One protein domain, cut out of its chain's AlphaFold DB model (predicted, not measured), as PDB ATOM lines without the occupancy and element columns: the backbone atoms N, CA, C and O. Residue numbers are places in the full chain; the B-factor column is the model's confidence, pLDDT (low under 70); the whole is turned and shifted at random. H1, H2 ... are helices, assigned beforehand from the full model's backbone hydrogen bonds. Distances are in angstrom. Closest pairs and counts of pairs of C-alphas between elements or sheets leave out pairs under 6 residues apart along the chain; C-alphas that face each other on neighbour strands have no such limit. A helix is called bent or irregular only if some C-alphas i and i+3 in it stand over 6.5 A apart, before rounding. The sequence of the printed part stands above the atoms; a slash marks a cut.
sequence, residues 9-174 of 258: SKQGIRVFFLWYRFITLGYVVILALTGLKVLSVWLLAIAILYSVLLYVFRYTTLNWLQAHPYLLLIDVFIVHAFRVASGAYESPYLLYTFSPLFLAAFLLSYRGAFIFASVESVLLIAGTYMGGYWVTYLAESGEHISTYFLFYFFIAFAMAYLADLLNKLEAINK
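Overview. This is residues 9 to 174 of the 258 residues of the protein "HTH luxR-type domain-containing protein" of Actinobacteria bacterium CG_4_10_14_0_8_um_filter_50_43 (UniProt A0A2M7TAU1). Helices H1, H2, H4, H7 and the two arms of the bent helix H5 run lengthwise in one up-and-down bundle, each against the one before it in the chain, with the short arm H5a in its core among H1, H4, H5b and H7. H3 lies across one end of the bundle, and the small helix H6 lies at the opposite end. The printed part has 166 residues with seven named helices, H1 to H7 in order, and no named strand: the class is all helix. It is compact, with a radius of gyration of the C-alphas of 16.4 A, yet elongated, spanning 53 by 31 by 27 A.

Along the chain. Find C-alpha 9 at (190.189, 136.069, 244.526); from there H1 runs 35.4 A to residue 33. H2, residues 41 to 56, covers 22.2 A, and H3, residues 58 to 67, follows. H4, residues 69 to 85, covers 26.0 A. H5, residues 98 to 130, was assigned as one helix by its hydrogen bonds but is bent: C-alphas 107 and 110 are 9.5 A apart. Its arms are H5a, residues 98 to 107, beginning at C-alpha 98 (202.313, 131.944, 228.131), and H5b, residues 110 to 130, 29.7 A long. After H6, residues 135 to 140, H7 runs 43.9 A from residue 145 to C-alpha 174 at (189.452, 144.358, 253.479).

Arrangement. Start at the hub, H5, whose arms touch each other, opposite ways at a shallow tilt of 19 degrees; their closest C-alphas, of Ala 105 and Ala 113, are 4.5 A apart. H1 touches H5a with residues 14 to 21 alone, closest at the C-alphas of Phe 17 and Ser 99, 6.5 A. H4 and H5a form a helical hairpin, closest at the C-alphas of Val 76 and Pro 100, 5.9 A. H7 touches H5b, opposite ways at 25 degrees, closest at the C-alphas of Ala 113 and Ala 156, 4.8 A. Farther out, H1 and H2 form a helical hairpin at a shallow tilt of 11 degrees, with the C-alphas of Leu 18 and Tyr 55 closest at 6.2 A. H3 and H2 are close but not clearly touching, about perpendicular at 74 degrees; H6 touches no helix. Each O i to N i+4 pair is within hydrogen-bond range in H2, H3, H5a, H5b, H6 and H7, against 19 of 21 in H1 and 10 of 13 in H4.

Size, cuts and confidence. The C-alphas farthest apart, of Glu 140 and Lys 174, are 54.6 A apart. The printed part has no cut, and the long link is H4 to H5, residues 86 to 97. Look for low confidence, pLDDT under 70, at residues 9 to 15 and residue 17; the mean pLDDT of the printed part is 89.2.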
ATOM      1  N   SER A   9     189.494 135.558 245.705       54.34
ATOM      2  CA  SER A   9     190.189 136.069 244.526       54.34
ATOM      3  C   SER A   9     191.545 135.399 244.275       54.34
ATOM      4  O   SER A   9     191.782 134.973 243.150       54.34
ATOM      5  N   LYS A  10     192.414 135.199 245.280       56.91
ATOM      6  CA  LYS A  10     193.701 134.497 245.092       56.91
ATOM      7  C   LYS A  10     193.517 133.029 244.711       56.91
ATOM      8  O   LYS A  10     194.330 132.505 243.953       56.91
ATOM      9  N   GLN A  11     192.453 132.379 245.178       60.97
ATOM     10  CA  GLN A  11     192.111 131.025 244.732       60.97
ATOM     11  C   GLN A  11     191.520 131.019 243.317       60.97
ATOM     12  O   GLN A  11     191.965 130.229 242.485       60.97
ATOM     13  N   GLY A  12     190.593 131.930 243.006       61.88
ATOM     14  CA  GLY A  12     189.996 132.050 241.672       61.88
ATOM     15  C   GLY A  12     191.021 132.365 240.578       61.88
ATOM     16  O   GLY A  12     191.005 131.756 239.513       61.88
ATOM     17  N   ILE A  13     191.981 133.240 240.875       62.28
ATOM     18  CA  ILE A  13     193.070 133.629 239.973       62.28
ATOM     19  C   ILE A  13     194.043 132.470 239.722       62.28
ATOM     20  O   ILE A  13     194.486 132.252 238.598       62.28
ATOM     21  N   ARG A  14     194.368 131.674 240.745       61.78
ATOM     22  CA  ARG A  14     195.249 130.511 240.562       61.78
ATOM     23  C   ARG A  14     194.567 129.378 239.790       61.78
ATOM     24  O   ARG A  14     195.222 128.680 239.022       61.78
ATOM     25  N   VAL A  15     193.253 129.223 239.951       64.19
ATOM     26  CA  VAL A  15     192.439 128.296 239.150       64.19
ATOM     27  C   VAL A  15     192.294 128.794 237.705       64.19
ATOM     28  O   VAL A  15     192.332 127.982 236.782       64.19
ATOM     29  N   PHE A  16     192.222 130.109 237.479       70.31
ATOM     30  CA  PHE A  16     192.161 130.711 236.141       70.31
ATOM     31  C   PHE A  16     193.353 130.319 235.248       70.31
ATOM     32  O   PHE A  16     193.156 129.985 234.080       70.31
ATOM     33  N   PHE A  17     194.576 130.251 235.784       68.56
ATOM     34  CA  PHE A  17     195.747 129.864 234.977       68.56
ATOM     35  C   PHE A  17     195.786 128.393 234.582       68.56
ATOM     36  O   PHE A  17     196.399 128.044 233.573       68.56
ATOM     37  N   LEU A  18     195.082 127.539 235.320       74.94
ATOM     38  CA  LEU A  18     194.884 126.150 234.926       74.94
ATOM     39  C   LEU A  18     193.821 126.048 233.826       74.94
ATOM     40  O   LEU A  18     194.010 125.297 232.874       74.94
ATOM     41  N   TRP A  19     192.764 126.868 233.873       84.31
ATOM     42  CA  TRP A  19     191.795 126.972 232.775       84.31
ATOM     43  C   TRP A  19     192.418 127.486 231.480       84.31
ATOM     44  O   TRP A  19     192.111 126.956 230.413       84.31
ATOM     45  N   TYR A  20     193.343 128.445 231.561       91.12
ATOM     46  CA  TYR A  20     194.082 128.927 230.393       91.12
ATOM     47  C   TYR A  20     194.770 127.788 229.620       91.12
ATOM     48  O   TYR A  20     194.732 127.762 228.389       91.12
ATOM     49  N   ARG A  21     195.341 126.800 230.324       93.19
ATOM     50  CA  ARG A  21     195.946 125.616 229.688       93.19
ATOM     51  C   ARG A  21     194.932 124.791 228.915       93.19
ATOM     52  O   ARG A  21     195.190 124.424 227.778       93.19
ATOM     53  N   PHE A  22     193.766 124.524 229.493       93.81
ATOM     54  CA  PHE A  22     192.729 123.760 228.796       93.81
ATOM     55  C   PHE A  22     192.163 124.521 227.593       93.81
ATOM     56  O   PHE A  22     191.941 123.916 226.549       93.81
ATOM     57  N   ILE A  23     192.000 125.844 227.699       94.56
ATOM     58  CA  ILE A  23     191.563 126.695 226.583       94.56
ATOM     59  C   ILE A  23     192.584 126.655 225.439       94.56
ATOM     60  O   ILE A  23     192.215 126.447 224.286       94.56
ATOM     61  N   THR A  24     193.873 126.807 225.748       95.50
ATOM     62  CA  THR A  24     194.938 126.777 224.733       95.50
ATOM     63  C   THR A  24     195.132 125.388 224.124       95.50
ATOM     64  O   THR A  24     195.363 125.290 222.924       95.50
ATOM     65  N   LEU A  25     194.941 124.306 224.883       95.75
ATOM     66  CA  LEU A  25     194.894 122.947 224.326       95.75
ATOM     67  C   LEU A  25     193.654 122.722 223.445       95.75
ATOM     68  O   LEU A  25     193.752 122.072 222.409       95.75
ATOM     69  N   GLY A  26     192.504 123.302 223.797       95.06
ATOM     70  CA  GLY A  26     191.328 123.329 222.924       95.06
ATOM     71  C   GLY A  26     191.612 124.056 221.607       95.06
ATOM     72  O   GLY A  26     191.251 123.565 220.541       95.06
ATOM     73  N   TYR A  27     192.339 125.176 221.658       94.69
ATOM     74  CA  TYR A  27     192.795 125.889 220.464       94.69
ATOM     75  C   TYR A  27     193.730 125.038 219.588       94.69
ATOM     76  O   TYR A  27     193.549 125.004 218.373       94.69
ATOM     77  N   VAL A  28     194.654 124.274 220.186       94.94
ATOM     78  CA  VAL A  28     195.495 123.300 219.461       94.94
ATOM     79  C   VAL A  28     194.635 122.287 218.692       94.94
ATOM     80  O   VAL A  28     194.909 122.006 217.526       94.94
ATOM     81  N   VAL A  29     193.568 121.770 219.311       94.50
ATOM     82  CA  VAL A  29     192.628 120.843 218.652       94.50
ATOM     83  C   VAL A  29     191.888 121.527 217.501       94.50
ATOM     84  O   VAL A  29     191.768 120.945 216.428       94.50
ATOM     85  N   ILE A  30     191.432 122.769 217.678       94.75
ATOM     86  CA  ILE A  30     190.749 123.532 216.620       94.75
ATOM     87  C   ILE A  30     191.670 123.745 215.410       94.75
ATOM     88  O   ILE A  30     191.250 123.538 214.269       94.75
ATOM     89  N   LEU A  31     192.936 124.110 215.636       92.00
ATOM     90  CA  LEU A  31     193.921 124.265 214.559       92.00
ATOM     91  C   LEU A  31     194.159 122.959 213.789       92.00
ATOM     92  O   LEU A  31     194.334 122.984 212.572       92.00
ATOM     93  N   ALA A  32     194.123 121.824 214.488       90.69
ATOM     94  CA  ALA A  32     194.229 120.510 213.871       90.69
ATOM     95  C   ALA A  32     192.993 120.161 213.028       90.69
ATOM     96  O   ALA A  32     193.122 119.725 211.886       90.69
ATOM     97  N   LEU A  33     191.790 120.386 213.568       91.94
ATOM     98  CA  LEU A  33     190.520 120.077 212.898       91.94
ATOM     99  C   LEU A  33     190.285 120.927 211.644       91.94
ATOM    100  O   LEU A  33     189.651 120.469 210.699       91.94
ATOM    101  N   THR A  34     190.800 122.155 211.630       93.12
ATOM    102  CA  THR A  34     190.731 123.065 210.476       93.12
ATOM    103  C   THR A  34     191.806 122.796 209.422       93.12
ATOM    104  O   THR A  34     191.798 123.431 208.372       93.12
ATOM    105  N   GLY A  35     192.738 121.873 209.686       87.44
ATOM    106  CA  GLY A  35     193.859 121.573 208.794       87.44
ATOM    107  C   GLY A  35     194.925 122.672 208.732       87.44
ATOM    108  O   GLY A  35     195.837 122.579 207.917       87.44
ATOM    109  N   LEU A  36     194.838 123.698 209.589       83.44
ATOM    110  CA  LEU A  36     195.801 124.804 209.633       83.44
ATOM    111  C   LEU A  36     197.155 124.379 210.207       83.44
ATOM    112  O   LEU A  36     198.178 124.966 209.860       83.44
ATOM    113  N   LYS A  37     197.170 123.389 211.108       88.44
ATOM    114  CA  LYS A  37     198.391 122.858 211.725       88.44
ATOM    115  C   LYS A  37     198.346 121.341 211.844       88.44
ATOM    116  O   LYS A  37     197.300 120.754 212.108       88.44
ATOM    117  N   VAL A  38     199.514 120.712 211.710       83.44
ATOM    118  CA  VAL A  38     199.677 119.272 211.931       83.44
ATOM    119  C   VAL A  38     199.744 118.994 213.430       83.44
ATOM    120  O   VAL A  38     200.521 119.610 214.159       83.44
ATOM    121  N   LEU A  39     198.928 118.048 213.891       85.31
ATOM    122  CA  LEU A  39     198.830 117.675 215.295       85.31
ATOM    123  C   LEU A  39     199.486 116.322 215.556       85.31
ATOM    124  O   LEU A  39     199.108 115.309 214.970       85.31
ATOM    125  N   SER A  40     200.395 116.285 216.527       91.62
ATOM    126  CA  SER A  40     200.823 115.029 217.140       91.62
ATOM    127  C   SER A  40     199.864 114.661 218.272       91.62
ATOM    128  O   SER A  40     199.860 115.296 219.329       91.62
ATOM    129  N   VAL A  41     199.059 113.615 218.061       90.50
ATOM    130  CA  VAL A  41     198.087 113.116 219.054       90.50
ATOM    131  C   VAL A  41     198.781 112.733 220.364       90.50
ATOM    132  O   VAL A  41     198.262 113.009 221.444       90.50
ATOM    133  N   TRP A  42     199.987 112.165 220.282       93.81
ATOM    134  CA  TRP A  42     200.779 111.799 221.455       93.81
ATOM    135  C   TRP A  42     201.240 113.019 222.254       93.81
ATOM    136  O   TRP A  42     201.087 113.032 223.474       93.81
ATOM    137  N   LEU A  43     201.740 114.070 221.593       94.56
ATOM    138  CA  LEU A  43     202.125 115.306 222.285       94.56
ATOM    139  C   LEU A  43     200.917 115.980 222.941       94.56
ATOM    140  O   LEU A  43     201.024 116.457 224.069       94.56
ATOM    141  N   LEU A  44     199.754 115.963 222.283       95.12
ATOM    142  CA  LEU A  44     198.517 116.473 222.867       95.12
ATOM    143  C   LEU A  44     198.098 115.674 224.102       95.12
ATOM    144  O   LEU A  44     197.793 116.277 225.129       95.12
ATOM    145  N   ALA A  45     198.131 114.342 224.037       95.88
ATOM    146  CA  ALA A  45     197.806 113.491 225.178       95.88
ATOM    147  C   ALA A  45     198.736 113.758 226.374       95.88
ATOM    148  O   ALA A  45     198.261 113.894 227.502       95.88
ATOM    149  N   ILE A  46     200.045 113.911 226.132       96.88
ATOM    150  CA  ILE A  46     201.024 114.237 227.180       96.88
ATOM    151  C   ILE A  46     200.764 115.637 227.752       96.88
ATOM    152  O   ILE A  46     200.770 115.805 228.970       96.88
ATOM    153  N   ALA A  47     200.487 116.637 226.912       95.88
ATOM    154  CA  ALA A  47     200.196 117.996 227.368       95.88
ATOM    155  C   ALA A  47     198.885 118.079 228.177       95.88
ATOM    156  O   ALA A  47     198.817 118.800 229.180       95.88
ATOM    157  N   ILE A  48     197.858 117.310 227.795       96.12
ATOM    158  CA  ILE A  48     196.616 117.159 228.568       96.12
ATOM    159  C   ILE A  48     196.923 116.505 229.914       96.12
ATOM    160  O   ILE A  48     196.557 117.065 230.944       96.12
ATOM    161  N   LEU A  49     197.629 115.371 229.926       96.50
ATOM    162  CA  LEU A  49     197.991 114.670 231.157       96.50
ATOM    163  C   LEU A  49     198.782 115.581 232.102       96.50
ATOM    164  O   LEU A  49     198.454 115.677 233.281       96.50
ATOM    165  N   TYR A  50     199.773 116.303 231.580       95.62
ATOM    166  CA  TYR A  50     200.558 117.265 232.347       95.62
ATOM    167  C   TYR A  50     199.681 118.372 232.952       95.62
ATOM    168  O   TYR A  50     199.777 118.666 234.145       95.62
ATOM    169  N   SER A  51     198.763 118.934 232.162       94.38
ATOM    170  CA  SER A  51     197.826 119.967 232.629       94.38
ATOM    171  C   SER A  51     196.859 119.435 233.690       94.38
ATOM    172  O   SER A  51     196.579 120.123 234.671       94.38
ATOM    173  N   VAL A  52     196.385 118.194 233.539       93.81
ATOM    174  CA  VAL A  52     195.542 117.509 234.528       93.81
ATOM    175  C   VAL A  52     196.315 117.271 235.821       93.81
ATOM    176  O   VAL A  52     195.785 117.560 236.891       93.81
ATOM    177  N   LEU A  53     197.569 116.816 235.755       93.19
ATOM    178  CA  LEU A  53     198.410 116.631 236.939       93.19
ATOM    179  C   LEU A  53     198.601 117.949 237.696       93.19
ATOM    180  O   LEU A  53     198.369 117.999 238.905       93.19
ATOM    181  N   LEU A  54     198.930 119.038 236.997       90.12
ATOM    182  CA  LEU A  54     199.028 120.360 237.623       90.12
ATOM    183  C   LEU A  54     197.700 120.821 238.234       90.12
ATOM    184  O   LEU A  54     197.708 121.450 239.290       90.12
ATOM    185  N   TYR A  55     196.563 120.492 237.615       89.94
ATOM    186  CA  TYR A  55     195.239 120.834 238.134       89.94
ATOM    187  C   TYR A  55     194.847 120.026 239.379       89.94
ATOM    188  O   TYR A  55     194.329 120.587 240.353       89.94
ATOM    189  N   VAL A  56     195.103 118.717 239.370       90.50
ATOM    190  CA  VAL A  56     194.818 117.811 240.493       90.50
ATOM    191  C   VAL A  56     195.667 118.195 241.700       90.50
ATOM    192  O   VAL A  56     195.135 118.380 242.793       90.50
ATOM    193  N   PHE A  57     196.966 118.421 241.496       89.44
ATOM    194  CA  PHE A  57     197.901 118.780 242.562       89.44
ATOM    195  C   PHE A  57     198.025 120.292 242.796       89.44
ATOM    196  O   PHE A  57     198.947 120.724 243.489       89.44
ATOM    197  N   ARG A  58     197.091 121.101 242.271       86.88
ATOM    198  CA  ARG A  58     197.193 122.572 242.240       86.88
ATOM    199  C   ARG A  58     197.513 123.210 243.587       86.88
ATOM    200  O   ARG A  58     198.356 124.090 243.656       86.88
ATOM    201  N   TYR A  59     196.867 122.783 244.674       83.56
ATOM    202  CA  TYR A  59     197.099 123.397 245.986       83.56
ATOM    203  C   TYR A  59     198.529 123.150 246.469       83.56
ATOM    204  O   TYR A  59     199.189 124.068 246.950       83.56
ATOM    205  N   THR A  60     199.032 121.932 246.278       86.38
ATOM    206  CA  THR A  60     200.406 121.566 246.625       86.38
ATOM    207  C   THR A  60     201.401 122.311 245.744       86.38
ATOM    208  O   THR A  60     202.302 122.958 246.269       86.38
ATOM    209  N   THR A  61     201.225 122.281 244.419       86.00
ATOM    210  CA  THR A  61     202.147 122.932 243.479       86.00
ATOM    211  C   THR A  61     202.196 124.442 243.690       86.00
ATOM    212  O   THR A  61     203.281 125.009 243.754       86.00
ATOM    213  N   LEU A  62     201.054 125.102 243.890       83.44
ATOM    214  CA  LEU A  62     201.001 126.548 244.114       83.44
ATOM    215  C   LEU A  62     201.658 126.960 245.436       83.44
ATOM    216  O   LEU A  62     202.385 127.950 245.457       83.44
ATOM    217  N   ASN A  63     201.460 126.200 246.515       85.44
ATOM    218  CA  ASN A  63     202.131 126.469 247.790       85.44
ATOM    219  C   ASN A  63     203.655 126.308 247.665       85.44
ATOM    220  O   ASN A  63     204.416 127.123 248.187       85.44
ATOM    221  N   TRP A  64     204.108 125.292 246.927       87.50
ATOM    222  CA  TRP A  64     205.527 125.091 246.634       87.50
ATOM    223  C   TRP A  64     206.114 126.225 245.801       87.50
ATOM    224  O   TRP A  64     207.184 126.722 246.136       87.50
ATOM    225  N   LEU A  65     205.406 126.674 244.764       88.12
ATOM    226  CA  LEU A  65     205.832 127.792 243.923       88.12
ATOM    227  C   LEU A  65     205.875 129.119 244.689       88.12
ATOM    228  O   LEU A  65     206.705 129.970 244.387       88.12
ATOM    229  N   GLN A  66     205.025 129.305 245.699       85.25
ATOM    230  CA  GLN A  66     205.104 130.473 246.577       85.25
ATOM    231  C   GLN A  66     206.335 130.454 247.476       85.25
ATOM    232  O   GLN A  66     206.963 131.492 247.668       85.25
ATOM    233  N   ALA A  67     206.679 129.287 248.019       89.00
ATOM    234  CA  ALA A  67     207.869 129.130 248.847       89.00
ATOM    235  C   ALA A  67     209.163 129.171 248.013       89.00
ATOM    236  O   ALA A  67     210.159 129.751 248.437       89.00
ATOM    237  N   HIS A  68     209.138 128.589 246.812       92.62
ATOM    238  CA  HIS A  68     210.296 128.402 245.940       92.62
ATOM    239  C   HIS A  68     209.954 128.778 244.485       92.62
ATOM    240  O   HIS A  68     209.756 127.901 243.639       92.62
ATOM    241  N   PRO A  69     209.904 130.081 244.148       89.75
ATOM    242  CA  PRO A  69     209.415 130.535 242.841       89.75
ATOM    243  C   PRO A  69     210.265 130.096 241.644       89.75
ATOM    244  O   PRO A  69     209.760 129.997 240.528       89.75
ATOM    245  N   TYR A  70     211.547 129.786 241.859       90.94
ATOM    246  CA  TYR A  70     212.445 129.288 240.813       90.94
ATOM    247  C   TYR A  70     212.020 127.922 240.252       90.94
ATOM    248  O   TYR A  70     212.389 127.592 239.129       90.94
ATOM    249  N   LEU A  71     211.208 127.143 240.980       93.56
ATOM    250  CA  LEU A  71     210.673 125.867 240.488       93.56
ATOM    251  C   LEU A  71     209.757 126.042 239.270       93.56
ATOM    252  O   LEU A  71     209.588 125.100 238.500       93.56
ATOM    253  N   LEU A  72     209.222 127.247 239.045       93.06
ATOM    254  CA  LEU A  72     208.436 127.562 237.854       93.06
ATOM    255  C   LEU A  72     209.251 127.415 236.559       93.06
ATOM    256  O   LEU A  72     208.673 127.150 235.511       93.06
ATOM    257  N   LEU A  73     210.587 127.509 236.623       95.62
ATOM    258  CA  LEU A  73     211.451 127.255 235.466       95.62
ATOM    259  C   LEU A  73     211.259 125.844 234.899       95.62
ATOM    260  O   LEU A  73     211.353 125.664 233.692       95.62
ATOM    261  N   ILE A  74     210.941 124.852 235.738       95.50
ATOM    262  CA  ILE A  74     210.676 123.478 235.282       95.50
ATOM    263  C   ILE A  74     209.493 123.467 234.308       95.50
ATOM    264  O   ILE A  74     209.564 122.858 233.245       95.50
ATOM    265  N   ASP A  75     208.422 124.177 234.653       94.81
ATOM    266  CA  ASP A  75     207.225 124.291 233.826       94.81
ATOM    267  C   ASP A  75     207.503 125.091 232.543       94.81
ATOM    268  O   ASP A  75     207.122 124.647 231.464       94.81
ATOM    269  N   VAL A  76     208.280 126.179 232.628       96.62
ATOM    270  CA  VAL A  76     208.786 126.926 231.459       96.62
ATOM    271  C   VAL A  76     209.520 126.003 230.475       96.62
ATOM    272  O   VAL A  76     209.235 126.001 229.277       96.62
ATOM    273  N   PHE A  77     210.442 125.169 230.962       96.69
ATOM    274  CA  PHE A  77     211.166 124.230 230.103       96.69
ATOM    275  C   PHE A  77     210.238 123.180 229.481       96.69
ATOM    276  O   PHE A  77     210.381 122.872 228.300       96.69
ATOM    277  N   ILE A  78     209.268 122.658 230.239       96.50
ATOM    278  CA  ILE A  78     208.307 121.667 229.734       96.50
ATOM    279  C   ILE A  78     207.432 122.263 228.624       96.50
ATOM    280  O   ILE A  78     207.275 121.640 227.571       96.50
ATOM    281  N   VAL A  79     206.887 123.472 228.806       95.88
ATOM    282  CA  VAL A  79     206.037 124.094 227.776       95.88
ATOM    283  C   VAL A  79     206.824 124.421 226.502       95.88
ATOM    284  O   VAL A  79     206.319 124.199 225.399       95.88
ATOM    285  N   HIS A  80     208.082 124.858 226.625       96.06
ATOM    286  CA  HIS A  80     208.952 125.072 225.462       96.06
ATOM    287  C   HIS A  80     209.368 123.770 224.787       96.06
ATOM    288  O   HIS A  80     209.467 123.741 223.562       96.06
ATOM    289  N   ALA A  81     209.543 122.680 225.537       95.38
ATOM    290  CA  ALA A  81     209.799 121.367 224.954       95.38
ATOM    291  C   ALA A  81     208.634 120.917 224.060       95.38
ATOM    292  O   ALA A  81     208.874 120.462 222.941       95.38
ATOM    293  N   PHE A  82     207.379 121.125 224.484       95.06
ATOM    294  CA  PHE A  82     206.223 120.884 223.612       95.06
ATOM    295  C   PHE A  82     206.263 121.755 222.362       95.06
ATOM    296  O   PHE A  82     206.032 121.245 221.265       95.06
ATOM    297  N   ARG A  83     206.587 123.048 222.508       94.19
ATOM    298  CA  ARG A  83     206.689 123.971 221.373       94.19
ATOM    299  C   ARG A  83     207.718 123.484 220.354       94.19
ATOM    300  O   ARG A  83     207.393 123.318 219.185       94.19
ATOM    301  N   VAL A  84     208.942 123.193 220.793       94.69
ATOM    302  CA  VAL A  84     210.026 122.719 219.917       94.69
ATOM    303  C   VAL A  84     209.669 121.383 219.263       94.69
ATOM    304  O   VAL A  84     209.774 121.260 218.046       94.69
ATOM    305  N   ALA A  85     209.152 120.418 220.030       93.62
ATOM    306  CA  ALA A  85     208.790 119.091 219.524       93.62
ATOM    307  C   ALA A  85     207.627 119.091 218.512       93.62
ATOM    308  O   ALA A  85     207.419 118.099 217.818       93.62
ATOM    309  N   SER A  86     206.862 120.182 218.424       92.50
ATOM    310  CA  SER A  86     205.698 120.317 217.537       92.50
ATOM    311  C   SER A  86     205.908 121.323 216.399       92.50
ATOM    312  O   SER A  86     204.935 121.833 215.850       92.50
ATOM    313  N   GLY A  87     207.163 121.606 216.038       89.00
ATOM    314  CA  GLY A  87     207.506 122.484 214.910       89.00
ATOM    315  C   GLY A  87     208.040 123.859 215.314       89.00
ATOM    316  O   GLY A  87     208.106 124.756 214.482       89.00
ATOM    317  N   ALA A  88     208.420 124.040 216.583       89.31
ATOM    318  CA  ALA A  88     209.024 125.255 217.125       89.31
ATOM    319  C   ALA A  88     208.249 126.535 216.777       89.31
ATOM    320  O   ALA A  88     207.272 126.868 217.449       89.31
ATOM    321  N   TYR A  89     208.687 127.277 215.759       85.31
ATOM    322  CA  TYR A  89     208.015 128.487 215.293       85.31
ATOM    323  C   TYR A  89     206.582 128.215 214.828       85.31
ATOM    324  O   TYR A  89     205.657 128.927 215.208       85.31
ATOM    325  N   GLU A  90     206.376 127.131 214.085       87.81
ATOM    326  CA  GLU A  90     205.070 126.764 213.548       87.81
ATOM    327  C   GLU A  90     204.187 125.999 214.535       87.81
ATOM    328  O   GLU A  90     203.077 125.595 214.180       87.81
ATOM    329  N   SER A  91     204.664 125.811 215.762       91.75
ATOM    330  CA  SER A  91     203.991 125.021 216.777       91.75
ATOM    331  C   SER A  91     202.588 125.548 217.102       91.75
ATOM    332  O   SER A  91     202.425 126.741 217.379       91.75
ATOM    333  N   PRO A  92     201.575 124.666 217.208       93.88
ATOM    334  CA  PRO A  92     200.256 125.065 217.690       93.88
ATOM    335  C   PRO A  92     200.258 125.406 219.197       93.88
ATOM    336  O   PRO A  92     199.281 125.953 219.704       93.88
ATOM    337  N   TYR A  93     201.347 125.123 219.922       94.69
ATOM    338  CA  TYR A  93     201.471 125.323 221.370       94.69
ATOM    339  C   TYR A  93     202.027 126.700 221.762       94.69
ATOM    340  O   TYR A  93     202.302 126.920 222.938       94.69
ATOM    341  N   LEU A  94     202.169 127.655 220.834       91.88
ATOM    342  CA  LEU A  94     202.679 128.995 221.159       91.88
ATOM    343  C   LEU A  94     201.862 129.694 222.256       91.88
ATOM    344  O   LEU A  94     202.429 130.325 223.134       91.88
ATOM    345  N   LEU A  95     200.531 129.584 222.241       93.50
ATOM    346  CA  LEU A  95     199.737 130.184 223.317       93.50
ATOM    347  C   LEU A  95     199.937 129.441 224.647       93.50
ATOM    348  O   LEU A  95     199.947 130.046 225.712       93.50
ATOM    349  N   TYR A  96     200.162 128.130 224.600       94.50
ATOM    350  CA  TYR A  96     200.359 127.314 225.795       94.50
ATOM    351  C   TYR A  96     201.596 127.750 226.606       94.50
ATOM    352  O   TYR A  96     201.574 127.679 227.838       94.50
ATOM    353  N   THR A  97     202.639 128.281 225.952       94.75
ATOM    354  CA  THR A  97     203.865 128.749 226.628       94.75
ATOM    355  C   THR A  97     203.663 130.007 227.475       94.75
ATOM    356  O   THR A  97     204.414 130.225 228.417       94.75
ATOM    357  N   PHE A  98     202.606 130.798 227.257       94.06
ATOM    358  CA  PHE A  98     202.313 131.944 228.131       94.06
ATOM    359  C   PHE A  98     201.781 131.539 229.515       94.06
ATOM    360  O   PHE A  98     201.717 132.372 230.419       94.06
ATOM    361  N   SER A  99     201.404 130.272 229.723       93.25
ATOM    362  CA  SER A  99     200.856 129.818 231.006       93.25
ATOM    363  C   SER A  99     201.797 130.058 232.203       93.25
ATOM    364  O   SER A  99     201.361 130.717 233.155       93.25
ATOM    365  N   PRO A 100     203.058 129.577 232.202       92.75
ATOM    366  CA  PRO A 100     204.004 129.879 233.278       92.75
ATOM    367  C   PRO A 100     204.302 131.377 233.402       92.75
ATOM    368  O   PRO A 100     204.437 131.873 234.520       92.75
ATOM    369  N   LEU A 101     204.331 132.127 232.295       93.94
ATOM    370  CA  LEU A 101     204.544 133.576 232.321       93.94
ATOM    371  C   LEU A 101     203.469 134.302 233.136       93.94
ATOM    372  O   LEU A 101     203.772 135.169 233.961       93.94
ATOM    373  N   PHE A 102     202.204 133.935 232.937       91.75
ATOM    374  CA  PHE A 102     201.113 134.511 233.708       91.75
ATOM    375  C   PHE A 102     201.203 134.168 235.188       91.75
ATOM    376  O   PHE A 102     201.007 135.032 236.044       91.75
ATOM    377  N   LEU A 103     201.539 132.914 235.493       90.50
ATOM    378  CA  LEU A 103     201.707 132.475 236.868       90.50
ATOM    379  C   LEU A 103     202.857 133.233 237.550       90.50
ATOM    380  O   LEU A 103     202.701 133.677 238.687       90.50
ATOM    381  N   ALA A 104     203.965 133.477 236.842       91.75
ATOM    382  CA  ALA A 104     205.077 134.293 237.325       91.75
ATOM    383  C   ALA A 104     204.648 135.734 237.635       91.75
ATOM    384  O   ALA A 104     204.969 136.259 238.704       91.75
ATOM    385  N   ALA A 105     203.896 136.362 236.725       91.12
ATOM    386  CA  ALA A 105     203.384 137.716 236.906       91.12
ATOM    387  C   ALA A 105     202.439 137.819 238.116       91.12
ATOM    388  O   ALA A 105     202.468 138.809 238.842       91.12
ATOM    389  N   PHE A 106     201.644 136.784 238.390       86.75
ATOM    390  CA  PHE A 106     200.748 136.771 239.546       86.75
ATOM    391  C   PHE A 106     201.436 136.462 240.875       86.75
ATOM    392  O   PHE A 106     201.054 137.024 241.902       86.75
ATOM    393  N   LEU A 107     202.436 135.578 240.878       86.12
ATOM    394  CA  LEU A 107     203.149 135.199 242.098       86.12
ATOM    395  C   LEU A 107     204.171 136.254 242.535       86.12
ATOM    396  O   LEU A 107     204.363 136.457 243.731       86.12
ATOM    397  N   LEU A 108     204.824 136.919 241.580       88.56
ATOM    398  CA  LEU A 108     205.983 137.785 241.828       88.56
ATOM    399  C   LEU A 108     205.821 139.202 241.247       88.56
ATOM    400  O   LEU A 108     206.792 139.968 241.210       88.56
ATOM    401  N   SER A 109     204.620 139.554 240.777       90.06
ATOM    402  CA  SER A 109     204.298 140.866 240.200       90.06
ATOM    403  C   SER A 109     205.293 141.253 239.093       90.06
ATOM    404  O   SER A 109     205.682 140.427 238.264       90.06
ATOM    405  N   TYR A 110     205.748 142.507 239.081       94.06
ATOM    406  CA  TYR A 110     206.681 143.030 238.084       94.06
ATOM    407  C   TYR A 110     208.032 142.302 238.041       94.06
ATOM    408  O   TYR A 110     208.626 142.193 236.971       94.06
ATOM    409  N   ARG A 111     208.515 141.770 239.176       93.62
ATOM    410  CA  ARG A 111     209.805 141.056 239.226       93.62
ATOM    411  C   ARG A 111     209.711 139.728 238.479       93.62
ATOM    412  O   ARG A 111     210.581 139.425 237.671       93.62
ATOM    413  N   GLY A 112     208.635 138.972 238.712       92.12
ATOM    414  CA  GLY A 112     208.367 137.732 237.981       92.12
ATOM    415  C   GLY A 112     208.147 137.976 236.504       92.12
ATOM    416  O   GLY A 112     208.779 137.315 235.692       92.12
ATOM    417  N   ALA A 113     207.306 138.956 236.168       94.75
ATOM    418  CA  ALA A 113     207.029 139.309 234.783       94.75
ATOM    419  C   ALA A 113     208.311 139.601 233.995       94.75
ATOM    420  O   ALA A 113     208.512 139.014 232.939       94.75
ATOM    421  N   PHE A 114     209.209 140.433 234.528       96.50
ATOM    422  CA  PHE A 114     210.461 140.761 233.847       96.50
ATOM    423  C   PHE A 114     211.392 139.549 233.691       96.50
ATOM    424  O   PHE A 114     211.888 139.285 232.594       96.50
ATOM    425  N   ILE A 115     211.619 138.794 234.774       95.81
ATOM    426  CA  ILE A 115     212.537 137.644 234.765       95.81
ATOM    427  C   ILE A 115     212.020 136.559 233.819       95.81
ATOM    428  O   ILE A 115     212.753 136.104 232.944       95.81
ATOM    429  N   PHE A 116     210.755 136.164 233.961       96.00
ATOM    430  CA  PHE A 116     210.190 135.082 233.162       96.00
ATOM    431  C   PHE A 116     209.961 135.503 231.714       96.00
ATOM    432  O   PHE A 116     210.254 134.703 230.839       96.00
ATOM    433  N   ALA A 117     209.574 136.752 231.422       96.44
ATOM    434  CA  ALA A 117     209.533 137.231 230.037       96.44
ATOM    435  C   ALA A 117     210.917 137.162 229.379       96.44
ATOM    436  O   ALA A 117     211.017 136.773 228.218       96.44
ATOM    437  N   SER A 118     211.983 137.477 230.123       95.94
ATOM    438  CA  SER A 118     213.358 137.369 229.621       95.94
ATOM    439  C   SER A 118     213.740 135.916 229.330       95.94
ATOM    440  O   SER A 118     214.226 135.619 228.241       95.94
ATOM    441  N   VAL A 119     213.482 134.999 230.270       96.50
ATOM    442  CA  VAL A 119     213.773 133.562 230.103       96.50
ATOM    443  C   VAL A 119     212.978 132.968 228.939       96.50
ATOM    444  O   VAL A 119     213.556 132.337 228.059       96.50
ATOM    445  N   GLU A 120     211.671 133.211 228.900       95.25
ATOM    446  CA  GLU A 120     210.767 132.764 227.836       95.25
ATOM    447  C   GLU A 120     211.195 133.306 226.469       95.25
ATOM    448  O   GLU A 120     211.197 132.570 225.487       95.25
ATOM    449  N   SER A 121     211.626 134.568 226.404       93.75
ATOM    450  CA  SER A 121     212.123 135.180 225.168       93.75
ATOM    451  C   SER A 121     213.408 134.521 224.669       93.75
ATOM    452  O   SER A 121     213.559 134.278 223.472       93.75
ATOM    453  N   VAL A 122     214.333 134.195 225.577       94.19
ATOM    454  CA  VAL A 122     215.564 133.472 225.226       94.19
ATOM    455  C   VAL A 122     215.234 132.062 224.734       94.19
ATOM    456  O   VAL A 122     215.760 131.642 223.705       94.19
ATOM    457  N   LEU A 123     214.331 131.348 225.412       94.81
ATOM    458  CA  LEU A 123     213.900 130.006 225.008       94.81
ATOM    459  C   LEU A 123     213.100 130.005 223.707       94.81
ATOM    460  O   LEU A 123     213.231 129.080 222.907       94.81
ATOM    461  N   LEU A 124     212.324 131.056 223.448       91.88
ATOM    462  CA  LEU A 124     211.662 131.261 222.169       91.88
ATOM    463  C   LEU A 124     212.704 131.328 221.050       91.88
ATOM    464  O   LEU A 124     212.605 130.574 220.087       91.88
ATOM    465  N   ILE A 125     213.713 132.190 221.179       90.81
ATOM    466  CA  ILE A 125     214.760 132.338 220.163       90.81
ATOM    467  C   ILE A 125     215.516 131.014 220.003       90.81
ATOM    468  O   ILE A 125     215.565 130.467 218.902       90.81
ATOM    469  N   ALA A 126     216.033 130.456 221.100       92.50
ATOM    470  CA  ALA A 126     216.798 129.211 221.086       92.50
ATOM    471  C   ALA A 126     215.997 128.041 220.493       92.50
ATOM    472  O   ALA A 126     216.487 127.337 219.615       92.50
ATOM    473  N   GLY A 127     214.741 127.866 220.907       92.25
ATOM    474  CA  GLY A 127     213.872 126.804 220.409       92.25
ATOM    475  C   GLY A 127     213.519 126.960 218.930       92.25
ATOM    476  O   GLY A 127     213.415 125.967 218.217       92.25
ATOM    477  N   THR A 128     213.379 128.196 218.446       90.12
ATOM    478  CA  THR A 128     213.153 128.486 217.023       90.12
ATOM    479  C   THR A 128     214.377 128.102 216.186       90.12
ATOM    480  O   THR A 128     214.225 127.399 215.188       90.12
ATOM    481  N   TYR A 129     215.586 128.434 216.654       90.38
ATOM    482  CA  TYR A 129     216.832 127.969 216.033       90.38
ATOM    483  C   TYR A 129     216.959 126.439 216.047       90.38
ATOM    484  O   TYR A 129     217.301 125.847 215.028       90.38
ATOM    485  N   MET A 130     216.643 125.782 217.171       90.19
ATOM    486  CA  MET A 130     216.660 124.313 217.273       90.19
ATOM    487  C   MET A 130     215.667 123.642 216.315       90.19
ATOM    488  O   MET A 130     215.917 122.531 215.860       90.19
ATOM    489  N   GLY A 131     214.560 124.315 215.992       86.19
ATOM    490  CA  GLY A 131     213.588 123.867 214.997       86.19
ATOM    491  C   GLY A 131     214.010 124.091 213.541       86.19
ATOM    492  O   GLY A 131     213.224 123.790 212.652       86.19
ATOM    493  N   GLY A 132     215.209 124.627 213.284       87.75
ATOM    494  CA  GLY A 132     215.728 124.882 211.935       87.75
ATOM    495  C   GLY A 132     215.319 126.227 211.326       87.75
ATOM    496  O   GLY A 132     215.639 126.494 210.169       87.75
ATOM    497  N   TYR A 133     214.648 127.091 212.092       87.25
ATOM    498  CA  TYR A 133     214.165 128.388 211.624       87.25
ATOM    499  C   TYR A 133     215.168 129.491 211.977       87.25
ATOM    500  O   TYR A 133     215.248 129.958 213.114       87.25
ATOM    501  N   TRP A 134     215.948 129.916 210.987       84.56
ATOM    502  CA  TRP A 134     216.906 131.012 211.136       84.56
ATOM    503  C   TRP A 134     216.202 132.371 211.035       84.56
ATOM    504  O   TRP A 134     215.145 132.498 210.418       84.56
ATOM    505  N   VAL A 135     216.809 133.418 211.603       79.88
ATOM    506  CA  VAL A 135     216.254 134.789 211.566       79.88
ATOM    507  C   VAL A 135     216.003 135.271 210.133       79.88
ATOM    508  O   VAL A 135     215.021 135.964 209.890       79.88
ATOM    509  N   THR A 136     216.849 134.873 209.182       79.12
ATOM    510  CA  THR A 136     216.708 135.210 207.758       79.12
ATOM    511  C   THR A 136     215.466 134.578 207.135       79.12
ATOM    512  O   THR A 136     214.692 135.283 206.499       79.12
ATOM    513  N   TYR A 137     215.221 133.291 207.400       82.44
ATOM    514  CA  TYR A 137     214.027 132.582 206.930       82.44
ATOM    515  C   TYR A 137     212.740 133.252 207.432       82.44
ATOM    516  O   TYR A 137     211.781 133.437 206.686       82.44
ATOM    517  N   LEU A 138     212.733 133.666 208.699       80.44
ATOM    518  CA  LEU A 138     211.571 134.325 209.293       80.44
ATOM    519  C   LEU A 138     211.343 135.714 208.690       80.44
ATOM    520  O   LEU A 138     210.214 136.032 208.317       80.44
ATOM    521  N   ALA A 139     212.408 136.492 208.488       81.38
ATOM    522  CA  ALA A 139     212.313 137.792 207.830       81.38
ATOM    523  C   ALA A 139     211.767 137.683 206.392       81.38
ATOM    524  O   ALA A 139     210.951 138.510 205.988       81.38
ATOM    525  N   GLU A 140     212.162 136.649 205.642       85.00
ATOM    526  CA  GLU A 140     211.653 136.381 204.287       85.00
ATOM    527  C   GLU A 140     210.174 135.978 204.276       85.00
ATOM    528  O   GLU A 140     209.446 136.336 203.353       85.00
ATOM    529  N   SER A 141     209.697 135.304 205.327       79.88
ATOM    530  CA  SER A 141     208.272 134.982 205.495       79.88
ATOM    531  C   SER A 141     207.396 136.186 205.883       79.88
ATOM    532  O   SER A 141     206.185 136.038 206.033       79.88
ATOM    533  N   GLY A 142     207.987 137.380 206.033       79.81
ATOM    534  CA  GLY A 142     207.296 138.592 206.488       79.81
ATOM    535  C   GLY A 142     207.067 138.640 208.001       79.81
ATOM    536  O   GLY A 142     206.342 139.500 208.495       79.81
ATOM    537  N   GLU A 143     207.687 137.722 208.741       79.12
ATOM    538  CA  GLU A 143     207.522 137.562 210.178       79.12
ATOM    539  C   GLU A 143     208.750 138.085 210.924       79.12
ATOM    540  O   GLU A 143     209.905 137.880 210.543       79.12
ATOM    541  N   HIS A 144     208.511 138.767 212.040       81.56
ATOM    542  CA  HIS A 144     209.572 139.382 212.827       81.56
ATOM    543  C   HIS A 144     209.636 138.750 214.218       81.56
ATOM    544  O   HIS A 144     208.745 138.945 215.045       81.56
ATOM    545  N   ILE A 145     210.735 138.047 214.524       79.75
ATOM    546  CA  ILE A 145     210.995 137.476 215.864       79.75
ATOM    547  C   ILE A 145     210.865 138.532 216.970       79.75
ATOM    548  O   ILE A 145     210.389 138.232 218.067       79.75
ATOM    549  N   SER A 146     211.250 139.778 216.682       82.38
ATOM    550  CA  SER A 146     211.130 140.901 217.612       82.38
ATOM    551  C   SER A 146     209.692 141.140 218.074       82.38
ATOM    552  O   SER A 146     209.489 141.558 219.210       82.38
ATOM    553  N   THR A 147     208.691 140.840 217.243       85.94
ATOM    554  CA  THR A 147     207.275 140.967 217.610       85.94
ATOM    555  C   THR A 147     206.913 139.979 218.713       85.94
ATOM    556  O   THR A 147     206.327 140.367 219.721       85.94
ATOM    557  N   TYR A 148     207.329 138.719 218.576       84.06
ATOM    558  CA  TYR A 148     207.099 137.702 219.600       84.06
ATOM    559  C   TYR A 148     207.830 138.048 220.898       84.06
ATOM    560  O   TYR A 148     207.223 137.988 221.963       84.06
ATOM    561  N   PHE A 149     209.088 138.490 220.808       87.12
ATOM    562  CA  PHE A 149     209.839 139.003 221.956       87.12
ATOM    563  C   PHE A 149     209.052 140.100 222.689       87.12
ATOM    564  O   PHE A 149     208.801 139.995 223.889       87.12
ATOM    565  N   LEU A 150     208.586 141.121 221.962       91.50
ATOM    566  CA  LEU A 150     207.800 142.211 222.538       91.50
ATOM    567  C   LEU A 150     206.490 141.714 223.155       91.50
ATOM    568  O   LEU A 150     206.118 142.198 224.223       91.50
ATOM    569  N   PHE A 151     205.813 140.737 222.546       91.81
ATOM    570  CA  PHE A 151     204.589 140.171 223.109       91.81
ATOM    571  C   PHE A 151     204.813 139.532 224.476       91.81
ATOM    572  O   PHE A 151     204.029 139.821 225.377       91.81
ATOM    573  N   TYR A 152     205.879 138.751 224.685       93.12
ATOM    574  CA  TYR A 152     206.175 138.198 226.015       93.12
ATOM    575  C   TYR A 152     206.309 139.305 227.063       93.12
ATOM    576  O   TYR A 152     205.685 139.225 228.120       93.12
ATOM    577  N   PHE A 153     207.045 140.378 226.766       95.62
ATOM    578  CA  PHE A 153     207.193 141.494 227.701       95.62
ATOM    579  C   PHE A 153     205.884 142.258 227.920       95.62
ATOM    580  O   PHE A 153     205.489 142.457 229.069       95.62
ATOM    581  N   PHE A 154     205.183 142.658 226.857       96.12
ATOM    582  CA  PHE A 154     203.929 143.407 226.978       96.12
ATOM    583  C   PHE A 154     202.878 142.628 227.760       96.12
ATOM    584  O   PHE A 154     202.265 143.169 228.679       96.12
ATOM    585  N   ILE A 155     202.707 141.350 227.433       94.94
ATOM    586  CA  ILE A 155     201.753 140.469 228.097       94.94
ATOM    587  C   ILE A 155     202.140 140.276 229.569       94.94
ATOM    588  O   ILE A 155     201.283 140.398 230.448       94.94
ATOM    589  N   ALA A 156     203.421 140.035 229.862       95.00
ATOM    590  CA  ALA A 156     203.894 139.872 231.233       95.00
ATOM    591  C   ALA A 156     203.674 141.135 232.075       95.00
ATOM    592  O   ALA A 156     203.170 141.049 233.195       95.00
ATOM    593  N   PHE A 157     204.012 142.310 231.540       96.38
ATOM    594  CA  PHE A 157     203.826 143.584 232.231       96.38
ATOM    595  C   PHE A 157     202.349 143.937 232.415       96.38
ATOM    596  O   PHE A 157     201.970 144.392 233.495       96.38
ATOM    597  N   ALA A 158     201.507 143.683 231.410       95.50
ATOM    598  CA  ALA A 158     200.062 143.866 231.522       95.50
ATOM    599  C   ALA A 158     199.473 142.974 232.625       95.50
ATOM    600  O   ALA A 158     198.683 143.438 233.449       95.50
ATOM    601  N   MET A 159     199.910 141.715 232.699       91.62
ATOM    602  CA  MET A 159     199.471 140.789 233.744       91.62
ATOM    603  C   MET A 159     200.015 141.151 235.122       91.62
ATOM    604  O   MET A 159     199.281 141.050 236.100       91.62
ATOM    605  N   ALA A 160     201.254 141.634 235.222       93.06
ATOM    606  CA  ALA A 160     201.803 142.130 236.483       93.06
ATOM    607  C   ALA A 160     201.036 143.353 236.996       93.06
ATOM    608  O   ALA A 160     200.734 143.426 238.187       93.06
ATOM    609  N   TYR A 161     200.683 144.282 236.103       94.31
ATOM    610  CA  TYR A 161     199.837 145.423 236.442       94.31
ATOM    611  C   TYR A 161     198.461 144.969 236.935       94.31
ATOM    612  O   TYR A 161     197.999 145.426 237.980       94.31
ATOM    613  N   LEU A 162     197.829 144.027 236.228       90.69
ATOM    614  CA  LEU A 162     196.543 143.466 236.635       90.69
ATOM    615  C   LEU A 162     196.632 142.780 238.007       90.69
ATOM    616  O   LEU A 162     195.772 142.997 238.858       90.69
ATOM    617  N   ALA A 163     197.684 141.995 238.247       87.19
ATOM    618  CA  ALA A 163     197.918 141.331 239.524       87.19
ATOM    619  C   ALA A 163     198.093 142.340 240.673       87.19
ATOM    620  O   ALA A 163     197.503 142.170 241.742       87.19
ATOM    621  N   ASP A 164     198.859 143.413 240.458       89.06
ATOM    622  CA  ASP A 164     199.046 144.477 241.450       89.06
ATOM    623  C   ASP A 164     197.745 145.251 241.722       89.06
ATOM    624  O   ASP A 164     197.392 145.505 242.878       89.06
ATOM    625  N   LEU A 165     196.975 145.559 240.674       89.94
ATOM    626  CA  LEU A 165     195.669 146.206 240.794       89.94
ATOM    627  C   LEU A 165     194.694 145.352 241.614       89.94
ATOM    628  O   LEU A 165     194.034 145.869 242.515       89.94
ATOM    629  N   LEU A 166     194.630 144.047 241.345       86.44
ATOM    630  CA  LEU A 166     193.783 143.116 242.091       86.44
ATOM    631  C   LEU A 166     194.187 143.052 243.570       86.44
ATOM    632  O   LEU A 166     193.326 143.177 244.441       86.44
ATOM    633  N   ASN A 167     195.487 142.970 243.868       84.38
ATOM    634  CA  ASN A 167     195.984 142.999 245.246       84.38
ATOM    635  C   ASN A 167     195.605 144.306 245.972       84.38
ATOM    636  O   ASN A 167     195.200 144.278 247.137       84.38
ATOM    637  N   LYS A 168     195.690 145.456 245.290       88.44
ATOM    638  CA  LYS A 168     195.268 146.758 245.835       88.44
ATOM    639  C   LYS A 168     193.762 146.813 246.092       88.44
ATOM    640  O   LYS A 168     193.347 147.275 247.155       88.44
ATOM    641  N   LEU A 169     192.945 146.316 245.163       89.69
ATOM    642  CA  LEU A 169     191.490 146.245 245.324       89.69
ATOM    643  C   LEU A 169     191.094 145.359 246.510       89.69
ATOM    644  O   LEU A 169     190.238 145.741 247.309       89.69
ATOM    645  N   GLU A 170     191.749 144.211 246.681       85.56
ATOM    646  CA  GLU A 170     191.542 143.341 247.842       85.56
ATOM    647  C   GLU A 170     191.893 144.036 249.159       85.56
ATOM    648  O   GLU A 170     191.121 143.972 250.118       85.56
ATOM    649  N   ALA A 171     193.030 144.736 249.209       88.19
ATOM    650  CA  ALA A 171     193.448 145.479 250.393       88.19
ATOM    651  C   ALA A 171     192.433 146.573 250.763       88.19
ATOM    652  O   ALA A 171     192.076 146.720 251.936       88.19
ATOM    653  N   ILE A 172     191.915 147.297 249.764       91.75
ATOM    654  CA  ILE A 172     190.867 148.307 249.948       91.75
ATOM    655  C   ILE A 172     189.577 147.665 250.460       91.75
ATOM    656  O   ILE A 172     189.006 148.150 251.435       91.75
ATOM    657  N   ASN A 173     189.134 146.557 249.864       89.31
ATOM    658  CA  ASN A 173     187.918 145.861 250.287       89.31
ATOM    659  C   ASN A 173     188.027 145.335 251.721       89.31
ATOM    660  O   ASN A 173     187.093 145.493 252.510       89.31
ATOM    661  N   LYS A 174     189.186 144.788 252.101       89.19
ATOM    662  CA  LYS A 174     189.452 144.358 253.479       89.19
ATOM    663  C   LYS A 174     189.427 145.538 254.452       89.19
ATOM    664  O   LYS A 174     188.818 145.443 255.516       89.19
TER     665      LYS A 174